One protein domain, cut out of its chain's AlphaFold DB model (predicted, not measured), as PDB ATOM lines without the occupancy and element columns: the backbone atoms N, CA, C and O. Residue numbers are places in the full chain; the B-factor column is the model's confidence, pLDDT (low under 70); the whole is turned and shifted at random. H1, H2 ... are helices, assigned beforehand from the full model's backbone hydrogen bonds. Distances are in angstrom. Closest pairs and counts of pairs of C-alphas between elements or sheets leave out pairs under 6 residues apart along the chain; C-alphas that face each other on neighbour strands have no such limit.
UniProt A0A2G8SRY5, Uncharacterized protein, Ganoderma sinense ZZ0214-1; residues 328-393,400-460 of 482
ATOM      1  N   HIS A 328     -46.585  37.034 132.787       93.88
ATOM      2  CA  HIS A 328     -47.865  36.608 133.348       93.88
ATOM      3  C   HIS A 328     -48.965  36.416 132.294       93.88
ATOM      4  O   HIS A 328     -49.888  35.645 132.538       93.88
ATOM      5  N   LEU A 329     -48.891  37.093 131.144       93.31
ATOM      6  CA  LEU A 329     -49.932  37.065 130.113       93.31
ATOM      7  C   LEU A 329     -50.219  35.638 129.595       93.31
ATOM      8  O   LEU A 329     -51.388  35.257 129.594       93.31
ATOM      9  N   PRO A 330     -49.215  34.788 129.278       93.62
ATOM     10  CA  PRO A 330     -49.474  33.402 128.873       93.62
ATOM     11  C   PRO A 330     -50.134  32.546 129.963       93.62
ATOM     12  O   PRO A 330     -50.833  31.585 129.657       93.62
ATOM     13  N   LEU A 331     -49.945  32.891 131.244       93.69
ATOM     14  CA  LEU A 331     -50.502  32.128 132.367       93.69
ATOM     15  C   LEU A 331     -52.025  32.266 132.473       93.69
ATOM     16  O   LEU A 331     -52.665  31.411 133.080       93.69
ATOM     17  N   ILE A 332     -52.603  33.313 131.877       94.25
ATOM     18  CA  ILE A 332     -54.048  33.571 131.883       94.25
ATOM     19  C   ILE A 332     -54.811  32.452 131.170       94.25
ATOM     20  O   ILE A 332     -55.860  32.042 131.645       94.25
ATOM     21  N   ALA A 333     -54.272  31.936 130.063       92.81
ATOM     22  CA  ALA A 333     -54.910  30.864 129.299       92.81
ATOM     23  C   ALA A 333     -54.834  29.492 129.997       92.81
ATOM     24  O   ALA A 333     -55.608  28.600 129.677       92.81
ATOM     25  N   ILE A 334     -53.883  29.319 130.923       93.75
ATOM     26  CA  ILE A 334     -53.577  28.028 131.558       93.75
ATOM     27  C   ILE A 334     -54.283  27.890 132.916       93.75
ATOM     28  O   ILE A 334     -54.591  26.784 133.356       93.75
ATOM     29  N   ARG A 335     -54.515  29.002 133.621       93.62
ATOM     30  CA  ARG A 335     -55.134  29.000 134.953       93.62
ATOM     31  C   ARG A 335     -56.650  28.818 134.854       93.62
ATOM     32  O   ARG A 335     -57.296  29.490 134.062       93.62
ATOM     33  N   GLN A 336     -57.205  27.968 135.722       94.00
ATOM     34  CA  GLN A 336     -58.658  27.781 135.856       94.00
ATOM     35  C   GLN A 336     -59.362  29.070 136.286       94.00
ATOM     36  O   GLN A 336     -60.402  29.410 135.731       94.00
ATOM     37  N   ASP A 337     -58.761  29.802 137.229       95.50
ATOM     38  CA  ASP A 337     -59.226  31.122 137.638       95.50
ATOM     39  C   ASP A 337     -58.188  32.207 137.282       95.50
ATOM     40  O   ASP A 337     -57.176  32.381 137.979       95.50
ATOM     41  N   PRO A 338     -58.417  32.949 136.180       94.69
ATOM     42  CA  PRO A 338     -57.595  34.080 135.775       94.69
ATOM     43  C   PRO A 338     -57.522  35.210 136.802       94.69
ATOM     44  O   PRO A 338     -56.551  35.969 136.767       94.69
ATOM     45  N   GLN A 339     -58.495  35.325 137.718       94.94
ATOM     46  CA  GLN A 339     -58.523  36.396 138.712       94.94
ATOM     47  C   GLN A 339     -57.296  36.364 139.601       94.94
ATOM     48  O   GLN A 339     -56.864  37.429 140.011       94.94
ATOM     49  N   TYR A 340     -56.667  35.208 139.832       95.56
ATOM     50  CA  TYR A 340     -55.428  35.097 140.611       95.56
ATOM     51  C   TYR A 340     -54.185  35.640 139.887       95.56
ATOM     52  O   TYR A 340     -53.160  35.906 140.527       95.56
ATOM     53  N   VAL A 341     -54.249  35.865 138.573       96.56
ATOM     54  CA  VAL A 341     -53.127  36.381 137.784       96.56
ATOM     55  C   VAL A 341     -53.073  37.908 137.876       96.56
ATOM     56  O   VAL A 341     -53.937  38.606 137.361       96.56
ATOM     57  N   TRP A 342     -51.995  38.455 138.452       97.38
ATOM     58  CA  TRP A 342     -51.814  39.911 138.612       97.38
ATOM     59  C   TRP A 342     -52.085  40.725 137.333       97.38
ATOM     60  O   TRP A 342     -52.785  41.729 137.390       97.38
ATOM     61  N   THR A 343     -51.588  40.283 136.172       96.94
ATOM     62  CA  THR A 343     -51.779  40.980 134.884       96.94
ATOM     63  C   THR A 343     -53.237  41.051 134.458       96.94
ATOM     64  O   THR A 343     -53.652  42.066 133.906       96.94
ATOM     65  N   TYR A 344     -54.009  39.997 134.730       97.25
ATOM     66  CA  TYR A 344     -55.433  39.947 134.421       97.25
ATOM     67  C   TYR A 344     -56.183  41.067 135.148       97.25
ATOM     68  O   TYR A 344     -56.904  41.842 134.518       97.25
ATOM     69  N   ARG A 345     -55.919  41.207 136.454       97.62
ATOM     70  CA  ARG A 345     -56.471  42.268 137.306       97.62
ATOM     71  C   ARG A 345     -55.932  43.646 136.928       97.62
ATOM     72  O   ARG A 345     -56.698  44.581 136.739       97.62
ATOM     73  N   PHE A 346     -54.615  43.780 136.767       97.88
ATOM     74  CA  PHE A 346     -53.962  45.058 136.475       97.88
ATOM     75  C   PHE A 346     -54.458  45.689 135.167       97.88
ATOM     76  O   PHE A 346     -54.712  46.894 135.129       97.88
ATOM     77  N   LEU A 347     -54.638  44.887 134.114       96.88
ATOM     78  CA  LEU A 347     -55.143  45.349 132.818       96.88
ATOM     79  C   LEU A 347     -56.677  45.380 132.730       96.88
ATOM     80  O   LEU A 347     -57.200  45.834 131.717       96.88
ATOM     81  N   GLY A 348     -57.396  44.920 133.759       96.81
ATOM     82  CA  GLY A 348     -58.860  44.892 133.766       96.81
ATOM     83  C   GLY A 348     -59.474  43.912 132.768       96.81
ATOM     84  O   GLY A 348     -60.572  44.137 132.274       96.81
ATOM     85  N   LEU A 349     -58.789  42.810 132.445       96.56
ATOM     86  CA  LEU A 349     -59.234  41.874 131.400       96.56
ATOM     87  C   LEU A 349     -60.540  41.139 131.746       96.56
ATOM     88  O   LEU A 349     -61.126  40.499 130.874       96.56
ATOM     89  N   GLY A 350     -61.016  41.233 132.991       95.69
ATOM     90  CA  GLY A 350     -62.312  40.692 133.406       95.69
ATOM     91  C   GLY A 350     -63.505  41.283 132.665       95.69
ATOM     92  O   GLY A 350     -64.473  40.567 132.417       95.69
ATOM     93  N   GLU A 351     -63.404  42.541 132.241       96.50
ATOM     94  CA  GLU A 351     -64.477  43.245 131.528       96.50
ATOM     95  C   GLU A 351     -64.553  42.869 130.050       96.50
ATOM     96  O   GLU A 351     -65.571  43.091 129.399       96.50
ATOM     97  N   LEU A 352     -63.491  42.264 129.511       95.31
ATOM     98  CA  LEU A 352     -63.480  41.815 128.131       95.31
ATOM     99  C   LEU A 352     -64.234  40.488 127.959       95.31
ATOM    100  O   LEU A 352     -64.185  39.619 128.843       95.31
ATOM    101  N   PRO A 353     -64.842  40.261 126.781       93.94
ATOM    102  CA  PRO A 353     -65.323  38.949 126.373       93.94
ATOM    103  C   PRO A 353     -64.228  37.871 126.480       93.94
ATOM    104  O   PRO A 353     -63.075  38.146 126.133       93.94
ATOM    105  N   PRO A 354     -64.554  36.624 126.884       90.12
ATOM    106  CA  PRO A 354     -63.571  35.561 127.119       90.12
ATOM    107  C   PRO A 354     -62.563  35.332 125.985       90.12
ATOM    108  O   PRO A 354     -61.381  35.124 126.247       90.12
ATOM    109  N   HIS A 355     -63.007  35.441 124.731       89.12
ATOM    110  CA  HIS A 355     -62.176  35.217 123.546       89.12
ATOM    111  C   HIS A 355     -61.114  36.306 123.299       89.12
ATOM    112  O   HIS A 355     -60.158  36.052 122.567       89.12
ATOM    113  N   LEU A 356     -61.256  37.497 123.899       90.38
ATOM    114  CA  LEU A 356     -60.282  38.595 123.794       90.38
ATOM    115  C   LEU A 356     -59.272  38.607 124.946       90.38
ATOM    116  O   LEU A 356     -58.198  39.189 124.817       90.38
ATOM    117  N   ARG A 357     -59.572  37.929 126.062       90.62
ATOM    118  CA  ARG A 357     -58.733  37.935 127.276       90.62
ATOM    119  C   ARG A 357     -57.345  37.338 127.046       90.62
ATOM    120  O   ARG A 357     -56.385  37.758 127.683       90.62
ATOM    121  N   THR A 358     -57.241  36.359 126.150       85.88
ATOM    122  CA  THR A 358     -55.996  35.633 125.845       85.88
ATOM    123  C   THR A 358     -55.292  36.131 124.585       85.88
ATOM    124  O   THR A 358     -54.150  35.752 124.343       85.88
ATOM    125  N   LYS A 359     -55.949  36.988 123.791       85.75
ATOM    126  CA  LYS A 359     -55.464  37.460 122.484       85.75
ATOM    127  C   LYS A 359     -54.895  38.876 122.515       85.75
ATOM    128  O   LYS A 359     -54.714  39.470 121.460       85.75
ATOM    129  N   LEU A 360     -54.637  39.435 123.697       88.19
ATOM    130  CA  LEU A 360     -54.100  40.787 123.791       88.19
ATOM    131  C   LEU A 360     -52.705  40.833 123.133       88.19
ATOM    132  O   LEU A 360     -51.799  40.153 123.630       88.19
ATOM    133  N   PRO A 361     -52.512  41.600 122.043       88.50
ATOM    134  CA  PRO A 361     -51.203  41.731 121.426       88.50
ATOM    135  C   PRO A 361     -50.243  42.389 122.417       88.50
ATOM    136  O   PRO A 361     -50.598  43.309 123.156       88.50
ATOM    137  N   PHE A 362     -49.013  41.885 122.468       87.88
ATOM    138  CA  PHE A 362     -47.964  42.482 123.285       87.88
ATOM    139  C   PHE A 362     -47.253  43.565 122.469       87.88
ATOM    140  O   PHE A 362     -46.191  43.329 121.896       87.88
ATOM    141  N   ASP A 363     -47.888  44.729 122.384       91.38
ATOM    142  CA  ASP A 363     -47.513  45.846 121.518       91.38
ATOM    143  C   ASP A 363     -47.419  47.183 122.287       91.38
ATOM    144  O   ASP A 363     -47.443  47.232 123.525       91.38
ATOM    145  N   LEU A 364     -47.322  48.294 121.549       93.19
ATOM    146  CA  LEU A 364     -47.336  49.651 122.108       93.19
ATOM    147  C   LEU A 364     -48.644  49.962 122.863       93.19
ATOM    148  O   LEU A 364     -48.654  50.783 123.782       93.19
ATOM    149  N   GLY A 365     -49.728  49.250 122.554       94.75
ATOM    150  CA  GLY A 365     -50.999  49.332 123.257       94.75
ATOM    151  C   GLY A 365     -50.894  48.897 124.716       94.75
ATOM    152  O   GLY A 365     -51.628  49.414 125.555       94.75
ATOM    153  N   VAL A 366     -49.984  47.988 125.080       96.06
ATOM    154  CA  VAL A 366     -49.741  47.656 126.498       96.06
ATOM    155  C   VAL A 366     -49.133  48.853 127.234       96.06
ATOM    156  O   VAL A 366     -49.571  49.188 128.335       96.06
ATOM    157  N   ILE A 367     -48.162  49.532 126.615       96.81
ATOM    158  CA  ILE A 367     -47.528  50.737 127.171       96.81
ATOM    159  C   ILE A 367     -48.558  51.864 127.302       96.81
ATOM    160  O   ILE A 367     -48.644  52.483 128.363       96.81
ATOM    161  N   HIS A 368     -49.392  52.069 126.277       96.62
ATOM    162  CA  HIS A 368     -50.499  53.027 126.314       96.62
ATOM    163  C   HIS A 368     -51.410  52.783 127.519       96.62
ATOM    164  O   HIS A 368     -51.655  53.702 128.298       96.62
ATOM    165  N   ARG A 369     -51.874  51.540 127.721       96.69
ATOM    166  CA  ARG A 369     -52.770  51.188 128.839       96.69
ATOM    167  C   ARG A 369     -52.142  51.476 130.199       96.69
ATOM    168  O   ARG A 369     -52.821  51.981 131.089       96.69
ATOM    169  N   ILE A 370     -50.846  51.187 130.359       97.50
ATOM    170  CA  ILE A 370     -50.112  51.496 131.593       97.50
ATOM    171  C   ILE A 370     -50.079  53.006 131.834       97.50
ATOM    172  O   ILE A 370     -50.365  53.448 132.942       97.50
ATOM    173  N   LEU A 371     -49.739  53.802 130.819       97.44
ATOM    174  CA  LEU A 371     -49.623  55.255 130.964       97.44
ATOM    175  C   LEU A 371     -50.968  55.924 131.206       97.44
ATOM    176  O   LEU A 371     -51.078  56.775 132.085       97.44
ATOM    177  N   TYR A 372     -52.000  55.492 130.488       96.31
ATOM    178  CA  TYR A 372     -53.351  56.014 130.636       96.31
ATOM    179  C   TYR A 372     -53.929  55.736 132.035       96.31
ATOM    180  O   TYR A 372     -54.678  56.549 132.578       96.31
ATOM    181  N   ALA A 373     -53.502  54.651 132.695       96.62
ATOM    182  CA  ALA A 373     -53.817  54.431 134.109       96.62
ATOM    183  C   ALA A 373     -53.279  55.553 135.023       96.62
ATOM    184  O   ALA A 373     -53.833  55.790 136.094       96.62
ATOM    185  N   GLY A 374     -52.222  56.257 134.606       96.62
ATOM    186  CA  GLY A 374     -51.698  57.449 135.271       96.62
ATOM    187  C   GLY A 374     -52.543  58.710 135.054       96.62
ATOM    188  O   GLY A 374     -52.550  59.598 135.909       96.62
ATOM    189  N   SER A 375     -53.297  58.790 133.957       95.50
ATOM    190  CA  SER A 375     -54.177  59.928 133.652       95.50
ATOM    191  C   SER A 375     -55.436  59.927 134.526       95.50
ATOM    192  O   SER A 375     -55.879  60.983 134.983       95.50
ATOM    193  N   SER A 376     -55.974  58.747 134.854       92.94
ATOM    194  CA  SER A 376     -57.193  58.625 135.663       92.94
ATOM    195  C   SER A 376     -56.925  58.817 137.167       92.94
ATOM    196  O   SER A 376     -56.125  58.087 137.753       92.94
ATOM    197  N   PRO A 377     -57.609  59.756 137.853       91.50
ATOM    198  CA  PRO A 377     -57.482  59.918 139.302       91.50
ATOM    199  C   PRO A 377     -58.223  58.826 140.089       91.50
ATOM    200  O   PRO A 377     -57.950  58.632 141.274       91.50
ATOM    201  N   ARG A 378     -59.181  58.132 139.459       91.81
ATOM    202  CA  ARG A 378     -60.000  57.114 140.122       91.81
ATOM    203  C   ARG A 378     -59.221  55.812 140.231       91.81
ATOM    204  O   ARG A 378     -58.739  55.273 139.240       91.81
ATOM    205  N   MET A 379     -59.151  55.280 141.445       92.25
ATOM    206  CA  MET A 379     -58.519  53.994 141.707       92.25
ATOM    207  C   MET A 379     -59.501  52.868 141.381       92.25
ATOM    208  O   MET A 379     -60.396  52.565 142.163       92.25
ATOM    209  N   ASN A 380     -59.350  52.269 140.206       93.81
ATOM    210  CA  ASN A 380     -60.121  51.108 139.777       93.81
ATOM    211  C   ASN A 380     -59.233  50.155 138.968       93.81
ATOM    212  O   ASN A 380     -58.101  50.496 138.615       93.81
ATOM    213  N   LEU A 381     -59.762  48.966 138.691       96.56
ATOM    214  CA  LEU A 381     -59.151  47.947 137.839       96.56
ATOM    215  C   LEU A 381     -59.919  47.775 136.520       96.56
ATOM    216  O   LEU A 381     -59.830  46.720 135.907       96.56
ATOM    217  N   HIS A 382     -60.654  48.802 136.073       96.94
ATOM    218  CA  HIS A 382     -61.425  48.729 134.828       96.94
ATOM    219  C   HIS A 382     -60.516  48.562 133.613       96.94
ATOM    220  O   HIS A 382     -59.359  49.007 133.639       96.94
ATOM    221  N   TYR A 383     -61.020  47.920 132.562       96.75
ATOM    222  CA  TYR A 383     -60.298  47.765 131.311       96.75
ATOM    223  C   TYR A 383     -60.006  49.136 130.705       96.75
ATOM    224  O   TYR A 383     -60.873  50.004 130.624       96.75
ATOM    225  N   ILE A 384     -58.764  49.325 130.272       94.44
ATOM    226  CA  ILE A 384     -58.350  50.539 129.578       94.44
ATOM    227  C   ILE A 384     -58.262  50.199 128.086       94.44
ATOM    228  O   ILE A 384     -57.416  49.374 127.709       94.44
ATOM    229  N   PRO A 385     -59.114  50.787 127.227       93.56
ATOM    230  CA  PRO A 385     -58.961  50.632 125.789       93.56
ATOM    231  C   PRO A 385     -57.666  51.317 125.344       93.56
ATOM    232  O   PRO A 385     -57.241  52.312 125.927       93.56
ATOM    233  N   ALA A 386     -57.028  50.774 124.314       92.94
ATOM    234  CA  ALA A 386     -55.951  51.465 123.618       92.94
ATOM    235  C   ALA A 386     -56.193  51.374 122.113       92.94
ATOM    236  O   ALA A 386     -56.806  50.390 121.680       92.94
ATOM    237  N   PRO A 387     -55.700  52.357 121.343       90.12
ATOM    238  CA  PRO A 387     -55.681  52.282 119.891       90.12
ATOM    239  C   PRO A 387     -54.996  50.997 119.421       90.12
ATOM    240  O   PRO A 387     -54.095  50.481 120.092       90.12
ATOM    241  N   ASP A 388     -55.422  50.494 118.267       86.50
ATOM    242  CA  ASP A 388     -54.712  49.415 117.597       86.50
ATOM    243  C   ASP A 388     -53.466  49.996 116.922       86.50
ATOM    244  O   ASP A 388     -53.556  50.760 115.963       86.50
ATOM    245  N   TYR A 389     -52.294  49.665 117.458       83.88
ATOM    246  CA  TYR A 389     -51.012  50.117 116.916       83.88
ATOM    247  C   TYR A 389     -50.476  49.194 115.813       83.88
ATOM    248  O   TYR A 389     -49.391  49.444 115.290       83.88
ATOM    249  N   THR A 390     -51.195  48.115 115.485       78.62
ATOM    250  CA  THR A 390     -50.770  47.091 114.519       78.62
ATOM    251  C   THR A 390     -51.394  47.251 113.137       78.62
ATOM    252  O   THR A 390     -50.800  46.789 112.164       78.62
ATOM    253  N   LEU A 391     -52.549  47.916 113.032       66.31
ATOM    254  CA  LEU A 391     -53.246  48.134 111.763       66.31
ATOM    255  C   LEU A 391     -52.477  49.125 110.893       66.31
ATOM    256  O   LEU A 391     -52.638  50.330 111.023       66.31
ATOM    257  N   ARG A 392     -51.622  48.608 110.014       60.09
ATOM    258  CA  ARG A 392     -50.931  49.386 108.988       60.09
ATOM    259  C   ARG A 392     -51.928  49.771 107.892       60.09
ATOM    260  O   ARG A 392     -52.642  48.906 107.398       60.09
ATOM    261  N   ASP A 393     -51.953  51.040 107.501       54.59
ATOM    262  CA  ASP A 393     -52.535  51.431 106.217       54.59
ATOM    263  C   ASP A 393     -51.471  51.111 105.149       54.59
ATOM    264  O   ASP A 393     -50.387  51.699 105.155       54.59
ATOM    265  N   SER A 400     -35.811  55.353 103.332       54.62
ATOM    266  CA  SER A 400     -35.753  55.205 104.806       54.62
ATOM    267  C   SER A 400     -34.995  56.339 105.501       54.62
ATOM    268  O   SER A 400     -33.797  56.216 105.750       54.62
ATOM    269  N   SER A 401     -35.704  57.407 105.862       67.06
ATOM    270  CA  SER A 401     -35.284  58.394 106.862       67.06
ATOM    271  C   SER A 401     -35.939  58.113 108.236       67.06
ATOM    272  O   SER A 401     -36.985  57.462 108.303       67.06
ATOM    273  N   PRO A 402     -35.369  58.579 109.366       61.03
ATOM    274  CA  PRO A 402     -36.011  58.505 110.686       61.03
ATOM    275  C   PRO A 402     -37.338  59.276 110.775       61.03
ATOM    276  O   PRO A 402     -38.209  58.888 111.552       61.03
ATOM    277  N   GLN A 403     -37.510  60.335 109.976       62.75
ATOM    278  CA  GLN A 403     -38.794  61.035 109.848       62.75
ATOM    279  C   GLN A 403     -39.835  60.138 109.171       62.75
ATOM    280  O   GLN A 403     -40.967  60.063 109.644       62.75
ATOM    281  N   ASP A 404     -39.422  59.331 108.190       61.28
ATOM    282  CA  ASP A 404     -40.310  58.380 107.516       61.28
ATOM    283  C   ASP A 404     -40.812  57.308 108.497       61.28
ATOM    284  O   ASP A 404     -41.905  56.784 108.329       61.28
ATOM    285  N   VAL A 405     -40.054  56.963 109.549       61.72
ATOM    286  CA  VAL A 405     -40.507  56.013 110.589       61.72
ATOM    287  C   VAL A 405     -41.656  56.589 111.423       61.72
ATOM    288  O   VAL A 405     -42.560  55.843 111.796       61.72
ATOM    289  N   LEU A 406     -41.645  57.898 111.694       61.28
ATOM    290  CA  LEU A 406     -42.734  58.585 112.392       61.28
ATOM    291  C   LEU A 406     -43.975  58.731 111.504       61.28
ATOM    292  O   LEU A 406     -45.079  58.497 111.991       61.28
ATOM    293  N   GLU A 407     -43.804  59.030 110.213       60.31
ATOM    294  CA  GLU A 407     -44.907  59.063 109.237       60.31
ATOM    295  C   GLU A 407     -45.496  57.668 108.954       60.31
ATOM    296  O   GLU A 407     -46.660  57.541 108.587       60.31
ATOM    297  N   ARG A 408     -44.720  56.602 109.183       58.59
ATOM    298  CA  ARG A 408     -45.141  55.196 109.032       58.59
ATOM    299  C   ARG A 408     -45.905  54.622 110.218       58.59
ATOM    300  O   ARG A 408     -46.324  53.464 110.142       58.59
ATOM    301  N   LEU A 409     -46.033  55.349 111.328       61.12
ATOM    302  CA  LEU A 409     -46.770  54.845 112.480       61.12
ATOM    303  C   LEU A 409     -48.278  55.003 112.235       61.12
ATOM    304  O   LEU A 409     -48.754  56.129 112.133       61.12
ATOM    305  N   PRO A 410     -49.046  53.900 112.200       61.75
ATOM    306  CA  PRO A 410     -50.454  53.929 111.801       61.75
ATOM    307  C   PRO A 410     -51.369  54.715 112.747       61.75
ATOM    308  O   PRO A 410     -52.482  55.078 112.384       61.75
ATOM    309  N   CYS A 411     -50.911  54.983 113.971       74.50
ATOM    310  CA  CYS A 411     -51.613  55.804 114.944       74.50
ATOM    311  C   CYS A 411     -50.599  56.568 115.794       74.50
ATOM    312  O   CYS A 411     -49.876  55.978 116.607       74.50
ATOM    313  N   THR A 412     -50.570  57.891 115.652       77.88
ATOM    314  CA  THR A 412     -49.908  58.754 116.626       77.88
ATOM    315  C   THR A 412     -50.760  58.776 117.903       77.88
ATOM    316  O   THR A 412     -51.969  59.007 117.843       77.88
ATOM    317  N   PRO A 413     -50.191  58.458 119.082       82.50
ATOM    318  CA  PRO A 413     -50.928  58.576 120.330       82.50
ATOM    319  C   PRO A 413     -51.357  60.029 120.517       82.50
ATOM    320  O   PRO A 413     -50.516  60.921 120.428       82.50
ATOM    321  N   ASP A 414     -52.638  60.246 120.810       86.31
ATOM    322  CA  ASP A 414     -53.175  61.582 121.047       86.31
ATOM    323  C   ASP A 414     -52.414  62.262 122.207       86.31
ATOM    324  O   ASP A 414     -52.519  61.825 123.364       86.31
ATOM    325  N   PRO A 415     -51.623  63.320 121.933       87.12
ATOM    326  CA  PRO A 415     -50.820  63.983 122.951       87.12
ATOM    327  C   PRO A 415     -51.685  64.670 124.012       87.12
ATOM    328  O   PRO A 415     -51.189  64.912 125.119       87.12
ATOM    329  N   THR A 416     -52.962  64.944 123.725       90.75
ATOM    330  CA  THR A 416     -53.899  65.555 124.677       90.75
ATOM    331  C   THR A 416     -54.257  64.616 125.832       90.75
ATOM    332  O   THR A 416     -54.628  65.087 126.904       90.75
ATOM    333  N   LEU A 417     -54.056  63.300 125.686       91.69
ATOM    334  CA  LEU A 417     -54.310  62.324 126.754       91.69
ATOM    335  C   LEU A 417     -53.180  62.235 127.792       91.69
ATOM    336  O   LEU A 417     -53.403  61.770 128.915       91.69
ATOM    337  N   PHE A 418     -51.963  62.646 127.421       94.50
ATOM    338  CA  PHE A 418     -50.750  62.446 128.223       94.50
ATOM    339  C   PHE A 418     -50.148  63.771 128.703       94.50
ATOM    340  O   PHE A 418     -49.873  63.940 129.896       94.50
ATOM    341  N   THR A 419     -50.002  64.743 127.799       93.50
ATOM    342  CA  THR A 419     -49.334  66.026 128.067       93.50
ATOM    343  C   THR A 419     -49.955  66.806 129.233       93.50
ATOM    344  O   THR A 419     -49.195  67.244 130.098       93.50
ATOM    345  N   PRO A 420     -51.297  66.922 129.369       96.00
ATOM    346  CA  PRO A 420     -51.910  67.658 130.484       96.00
ATOM    347  C   PRO A 420     -51.608  67.071 131.867       96.00
ATOM    348  O   PRO A 420     -51.750  67.747 132.883       96.00
ATOM    349  N   HIS A 421     -51.195  65.805 131.926       95.69
ATOM    350  CA  HIS A 421     -50.829  65.128 133.165       95.69
ATOM    351  C   HIS A 421     -49.312  65.091 133.399       95.69
ATOM    352  O   HIS A 421     -48.869  64.541 134.409       95.69
ATOM    353  N   GLY A 422     -48.514  65.659 132.488       96.06
ATOM    354  CA  GLY A 422     -47.058  65.552 132.512       96.06
ATOM    355  C   GLY A 422     -46.575  64.113 132.309       96.06
ATOM    356  O   GLY A 422     -45.583  63.718 132.917       96.06
ATOM    357  N   LEU A 423     -47.302  63.311 131.524       96.88
ATOM    358  CA  LEU A 423     -46.913  61.955 131.136       96.88
ATOM    359  C   LEU A 423     -46.095  61.982 129.838       96.88
ATOM    360  O   LEU A 423     -46.437  62.757 128.943       96.88
ATOM    361  N   PRO A 424     -45.080  61.111 129.686       97.31
ATOM    362  CA  PRO A 424     -44.510  60.853 128.375       97.31
ATOM    363  C   PRO A 424     -45.517  60.121 127.484       97.31
ATOM    364  O   PRO A 424     -46.326  59.324 127.973       97.31
ATOM    365  N   THR A 425     -45.439  60.336 126.174       96.06
ATOM    366  CA  THR A 425     -46.201  59.536 125.208       96.06
ATOM    367  C   THR A 425     -45.626  58.113 125.124       96.06
ATOM    368  O   THR A 425     -44.447  57.887 125.427       96.06
ATOM    369  N   PRO A 426     -46.414  57.114 124.678       95.69
ATOM    370  CA  PRO A 426     -45.883  55.782 124.396       95.69
ATOM    371  C   PRO A 426     -44.666  55.802 123.455       95.69
ATOM    372  O   PRO A 426     -43.724  55.044 123.677       95.69
ATOM    373  N   LEU A 427     -44.661  56.694 122.452       94.12
ATOM    374  CA  LEU A 427     -43.587  56.833 121.460       94.12
ATOM    375  C   LEU A 427     -42.309  57.448 122.039       94.12
ATOM    376  O   LEU A 427     -41.215  56.965 121.744       94.12
ATOM    377  N   GLU A 428     -42.436  58.459 122.903       95.44
ATOM    378  CA  GLU A 428     -41.315  59.021 123.672       95.44
ATOM    379  C   GLU A 428     -40.667  57.933 124.554       95.44
ATOM    380  O   GLU A 428     -39.442  57.782 124.637       95.44
ATOM    381  N   LEU A 429     -41.499  57.094 125.182       95.19
ATOM    382  CA  LEU A 429     -41.044  56.025 126.064       95.19
ATOM    383  C   LEU A 429     -40.233  54.943 125.352       95.19
ATOM    384  O   LEU A 429     -39.196  54.539 125.886       95.19
ATOM    385  N   VAL A 430     -40.660  54.513 124.162       93.94
ATOM    386  CA  VAL A 430     -39.907  53.544 123.342       93.94
ATOM    387  C   VAL A 430     -38.730  54.172 122.587       93.94
ATOM    388  O   VAL A 430     -37.908  53.440 122.048       93.94
ATOM    389  N   GLY A 431     -38.607  55.503 122.597       92.31
ATOM    390  CA  GLY A 431     -37.508  56.233 121.959       92.31
ATOM    391  C   GLY A 431     -37.691  56.459 120.459       92.31
ATOM    392  O   GLY A 431     -36.716  56.768 119.784       92.31
ATOM    393  N   VAL A 432     -38.915  56.308 119.943       90.31
ATOM    394  CA  VAL A 432     -39.236  56.659 118.550       90.31
ATOM    395  C   VAL A 432     -39.373  58.173 118.405       90.31
ATOM    396  O   VAL A 432     -38.876  58.747 117.443       90.31
ATOM    397  N   GLN A 433     -40.008  58.828 119.381       91.44
ATOM    398  CA  GLN A 433     -40.058  60.286 119.455       91.44
ATOM    399  C   GLN A 433     -38.919  60.787 120.362       91.44
ATOM    400  O   GLN A 433     -38.811  60.309 121.498       91.44
ATOM    401  N   PRO A 434     -38.067  61.722 119.900       93.19
ATOM    402  CA  PRO A 434     -37.015  62.287 120.732       93.19
ATOM    403  C   PRO A 434     -37.612  63.140 121.855       93.19
ATOM    404  O   PRO A 434     -38.656  63.773 121.698       93.19
ATOM    405  N   VAL A 435     -36.926  63.155 122.993       94.88
ATOM    406  CA  VAL A 435     -37.280  63.944 124.175       94.88
ATOM    407  C   VAL A 435     -36.037  64.696 124.616       94.88
ATOM    408  O   VAL A 435     -34.949  64.124 124.608       94.88
ATOM    409  N   GLU A 436     -36.198  65.951 125.025       95.94
ATOM    410  CA  GLU A 436     -35.119  66.720 125.647       95.94
ATOM    411  C   GLU A 436     -34.563  65.973 126.872       95.94
ATOM    412  O   GLU A 436     -35.327  65.510 127.725       95.94
ATOM    413  N   GLU A 437     -33.235  65.864 126.980       87.56
ATOM    414  CA  GLU A 437     -32.559  64.985 127.953       87.56
ATOM    415  C   GLU A 437     -32.957  65.253 129.415       87.56
ATOM    416  O   GLU A 437     -32.967  64.335 130.236       87.56
ATOM    417  N   ASN A 438     -33.383  66.482 129.720       90.19
ATOM    418  CA  ASN A 438     -33.748  66.934 131.063       90.19
ATOM    419  C   ASN A 438     -35.230  67.318 131.210       90.19
ATOM    420  O   ASN A 438     -35.596  67.983 132.181       90.19
ATOM    421  N   LYS A 439     -36.105  66.899 130.281       97.00
ATOM    422  CA  LYS A 439     -37.551  67.155 130.394       97.00
ATOM    423  C   LYS A 439     -38.096  66.534 131.682       97.00
ATOM    424  O   LYS A 439     -38.039  65.316 131.884       97.00
ATOM    425  N   ALA A 440     -38.644  67.384 132.545       97.38
ATOM    426  CA  ALA A 440     -39.305  66.973 133.773       97.38
ATOM    427  C   ALA A 440     -40.722  66.459 133.478       97.38
ATOM    428  O   ALA A 440     -41.498  67.092 132.763       97.38
ATOM    429  N   PHE A 441     -41.073  65.324 134.075       97.81
ATOM    430  CA  PHE A 441     -42.393  64.709 133.990       97.81
ATOM    431  C   PHE A 441     -43.090  64.713 135.358       97.81
ATOM    432  O   PHE A 441     -42.460  64.804 136.414       97.81
ATOM    433  N   GLY A 442     -44.417  64.598 135.356       97.50
ATOM    434  CA  GLY A 442     -45.228  64.648 136.569       97.50
ATOM    435  C   GLY A 442     -44.994  63.444 137.490       97.50
ATOM    436  O   GLY A 442     -44.844  62.317 137.031       97.50
ATOM    437  N   ILE A 443     -45.028  63.648 138.811       97.75
ATOM    438  CA  ILE A 443     -44.959  62.548 139.803       97.75
ATOM    439  C   ILE A 443     -46.332  61.880 139.992       97.75
ATOM    440  O   ILE A 443     -46.429  60.667 140.180       97.75
ATOM    441  N   ALA A 444     -47.412  62.668 139.952       97.75
ATOM    442  CA  ALA A 444     -48.768  62.198 140.244       97.75
ATOM    443  C   ALA A 444     -49.249  61.039 139.342       97.75
ATOM    444  O   ALA A 444     -49.906  60.130 139.858       97.75
ATOM    445  N   PRO A 445     -48.915  60.992 138.039       98.00
ATOM    446  CA  PRO A 445     -49.265  59.841 137.215       98.00
ATOM    447  C   PRO A 445     -48.536  58.553 137.622       98.00
ATOM    448  O   PRO A 445     -49.176  57.508 137.714       98.00
ATOM    449  N   LEU A 446     -47.237  58.614 137.953       98.19
ATOM    450  CA  LEU A 446     -46.493  57.453 138.470       98.19
ATOM    451  C   LEU A 446     -47.114  56.924 139.766       98.19
ATOM    452  O   LEU A 446     -47.279  55.717 139.934       98.19
ATOM    453  N   GLU A 447     -47.518  57.828 140.657       98.19
ATOM    454  CA  GLU A 447     -48.240  57.481 141.880       98.19
ATOM    455  C   GLU A 447     -49.537  56.714 141.606       98.19
ATOM    456  O   GLU A 447     -49.823  55.725 142.283       98.19
ATOM    457  N   ARG A 448     -50.324  57.146 140.616       98.12
ATOM    458  CA  ARG A 448     -51.582  56.485 140.233       98.12
ATOM    459  C   ARG A 448     -51.333  55.112 139.608       98.12
ATOM    460  O   ARG A 448     -51.990  54.148 140.002       98.12
ATOM    461  N   ILE A 449     -50.335  54.997 138.727       98.44
ATOM    462  CA  ILE A 449     -49.912  53.719 138.131       98.44
ATOM    463  C   ILE A 449     -49.508  52.725 139.226       98.44
ATOM    464  O   ILE A 449     -49.979  51.586 139.234       98.44
ATOM    465  N   LEU A 450     -48.677  53.152 140.184       98.56
ATOM    466  CA  LEU A 450     -48.236  52.291 141.282       98.56
ATOM    467  C   LEU A 450     -49.380  51.938 142.237       98.56
ATOM    468  O   LEU A 450     -49.492  50.778 142.617       98.56
ATOM    469  N   LYS A 451     -50.285  52.869 142.561       98.38
ATOM    470  CA  LYS A 451     -51.500  52.565 143.342       98.38
ATOM    471  C   LYS A 451     -52.358  51.496 142.665       98.38
ATOM    472  O   LYS A 451     -52.810  50.567 143.332       98.38
ATOM    473  N   ARG A 452     -52.537  51.575 141.342       98.12
ATOM    474  CA  ARG A 452     -53.230  50.534 140.572       98.12
ATOM    475  C   ARG A 452     -52.475  49.201 140.608       98.12
ATOM    476  O   ARG A 452     -53.101  48.155 140.757       98.12
ATOM    477  N   ALA A 453     -51.145  49.220 140.521       98.31
ATOM    478  CA  ALA A 453     -50.314  48.018 140.627       98.31
ATOM    479  C   ALA A 453     -50.390  47.355 142.018       98.31
ATOM    480  O   ALA A 453     -50.453  46.122 142.101       98.31
ATOM    481  N   VAL A 454     -50.439  48.155 143.092       98.38
ATOM    482  CA  VAL A 454     -50.698  47.701 144.469       98.38
ATOM    483  C   VAL A 454     -52.084  47.068 144.553       98.38
ATOM    484  O   VAL A 454     -52.186  45.924 144.976       98.38
ATOM    485  N   LEU A 455     -53.131  47.748 144.068       98.06
ATOM    486  CA  LEU A 455     -54.495  47.211 144.074       98.06
ATOM    487  C   LEU A 455     -54.581  45.863 143.349       98.06
ATOM    488  O   LEU A 455     -55.129  44.902 143.875       98.06
ATOM    489  N   ALA A 456     -53.963  45.766 142.171       97.94
ATOM    490  CA  ALA A 456     -53.915  44.534 141.392       97.94
ATOM    491  C   ALA A 456     -53.113  43.406 142.067       97.94
ATOM    492  O   ALA A 456     -53.154  42.270 141.597       97.94
ATOM    493  N   SER A 457     -52.365  43.674 143.141       97.56
ATOM    494  CA  SER A 457     -51.632  42.647 143.897       97.56
ATOM    495  C   SER A 457     -52.527  41.842 144.837       97.56
ATOM    496  O   SER A 457     -52.187  40.699 145.129       97.56
ATOM    497  N   PHE A 458     -53.700  42.366 145.196       96.94
ATOM    498  CA  PHE A 458     -54.707  41.652 145.976       96.94
ATOM    499  C   PHE A 458     -55.591  40.807 145.052       96.94
ATOM    500  O   PHE A 458     -56.095  41.309 144.046       96.94
ATOM    501  N   ALA A 459     -55.725  39.511 145.348       93.50
ATOM    502  CA  ALA A 459     -56.659  38.630 144.640       93.50
ATOM    503  C   ALA A 459     -58.094  38.840 145.138       93.50
ATOM    504  O   ALA A 459     -59.017  38.924 144.335       93.50
ATOM    505  N   GLU A 460     -58.243  39.010 146.451       94.00
ATOM    506  CA  GLU A 460     -59.500  39.290 147.133       94.00
ATOM    507  C   GLU A 460     -59.372  40.614 147.889       94.00
ATOM    508  O   GLU A 460     -58.303  40.952 148.406       94.00
TER     509      GLU A 460
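This is residues 328 to 393 and 400 to 460 of the 482 residues of an uncharacterized protein of Ganoderma sinense ZZ0214-1 (UniProt A0A2G8SRY5). Little is regular structure, 50 of 127 printed residues: H4 in the middle meets H7 about perpendicular, with H1 to H3 at one end and H6 and H5 toward the other. The class is all helix: seven named helices, H1 to H7, no named strand. It is compact, radius of gyration of the C-alphas 16.0 A, spans 48 by 34 by 20 A.

H1, residues 328 to 332, touches H2, residues 342 to 346. H3, residues 354 to 357, and H5, residues 402 to 407, touch no helix. H4, residues 364 to 375, touches H6, residues 426 to 430. With residues 370 to 375 alone H4 touches H7, residues 443 to 455, at 75 degrees; the closest C-alphas, Gly 374 and Pro 445, are 3.9 A apart. Every O i to N i+4 pair is within hydrogen-bond range in H2, H6 and H7; H1 has 0 of 1, but 2 of 2 O i to N i+3 pairs.

H1 begins at C-alpha 328 (-47.865, 36.608, 133.348); H7, 18.6 A long, ends at C-alpha 455 (-54.495, 47.211, 144.074).

Residues 394 to 399 are cut out, C-alphas 393 and 400 being 17.3 A apart. Links H5 to H6 and H6 to H7 are long. pLDDT is under 70 at residues 391 to 393 and 400 to 410.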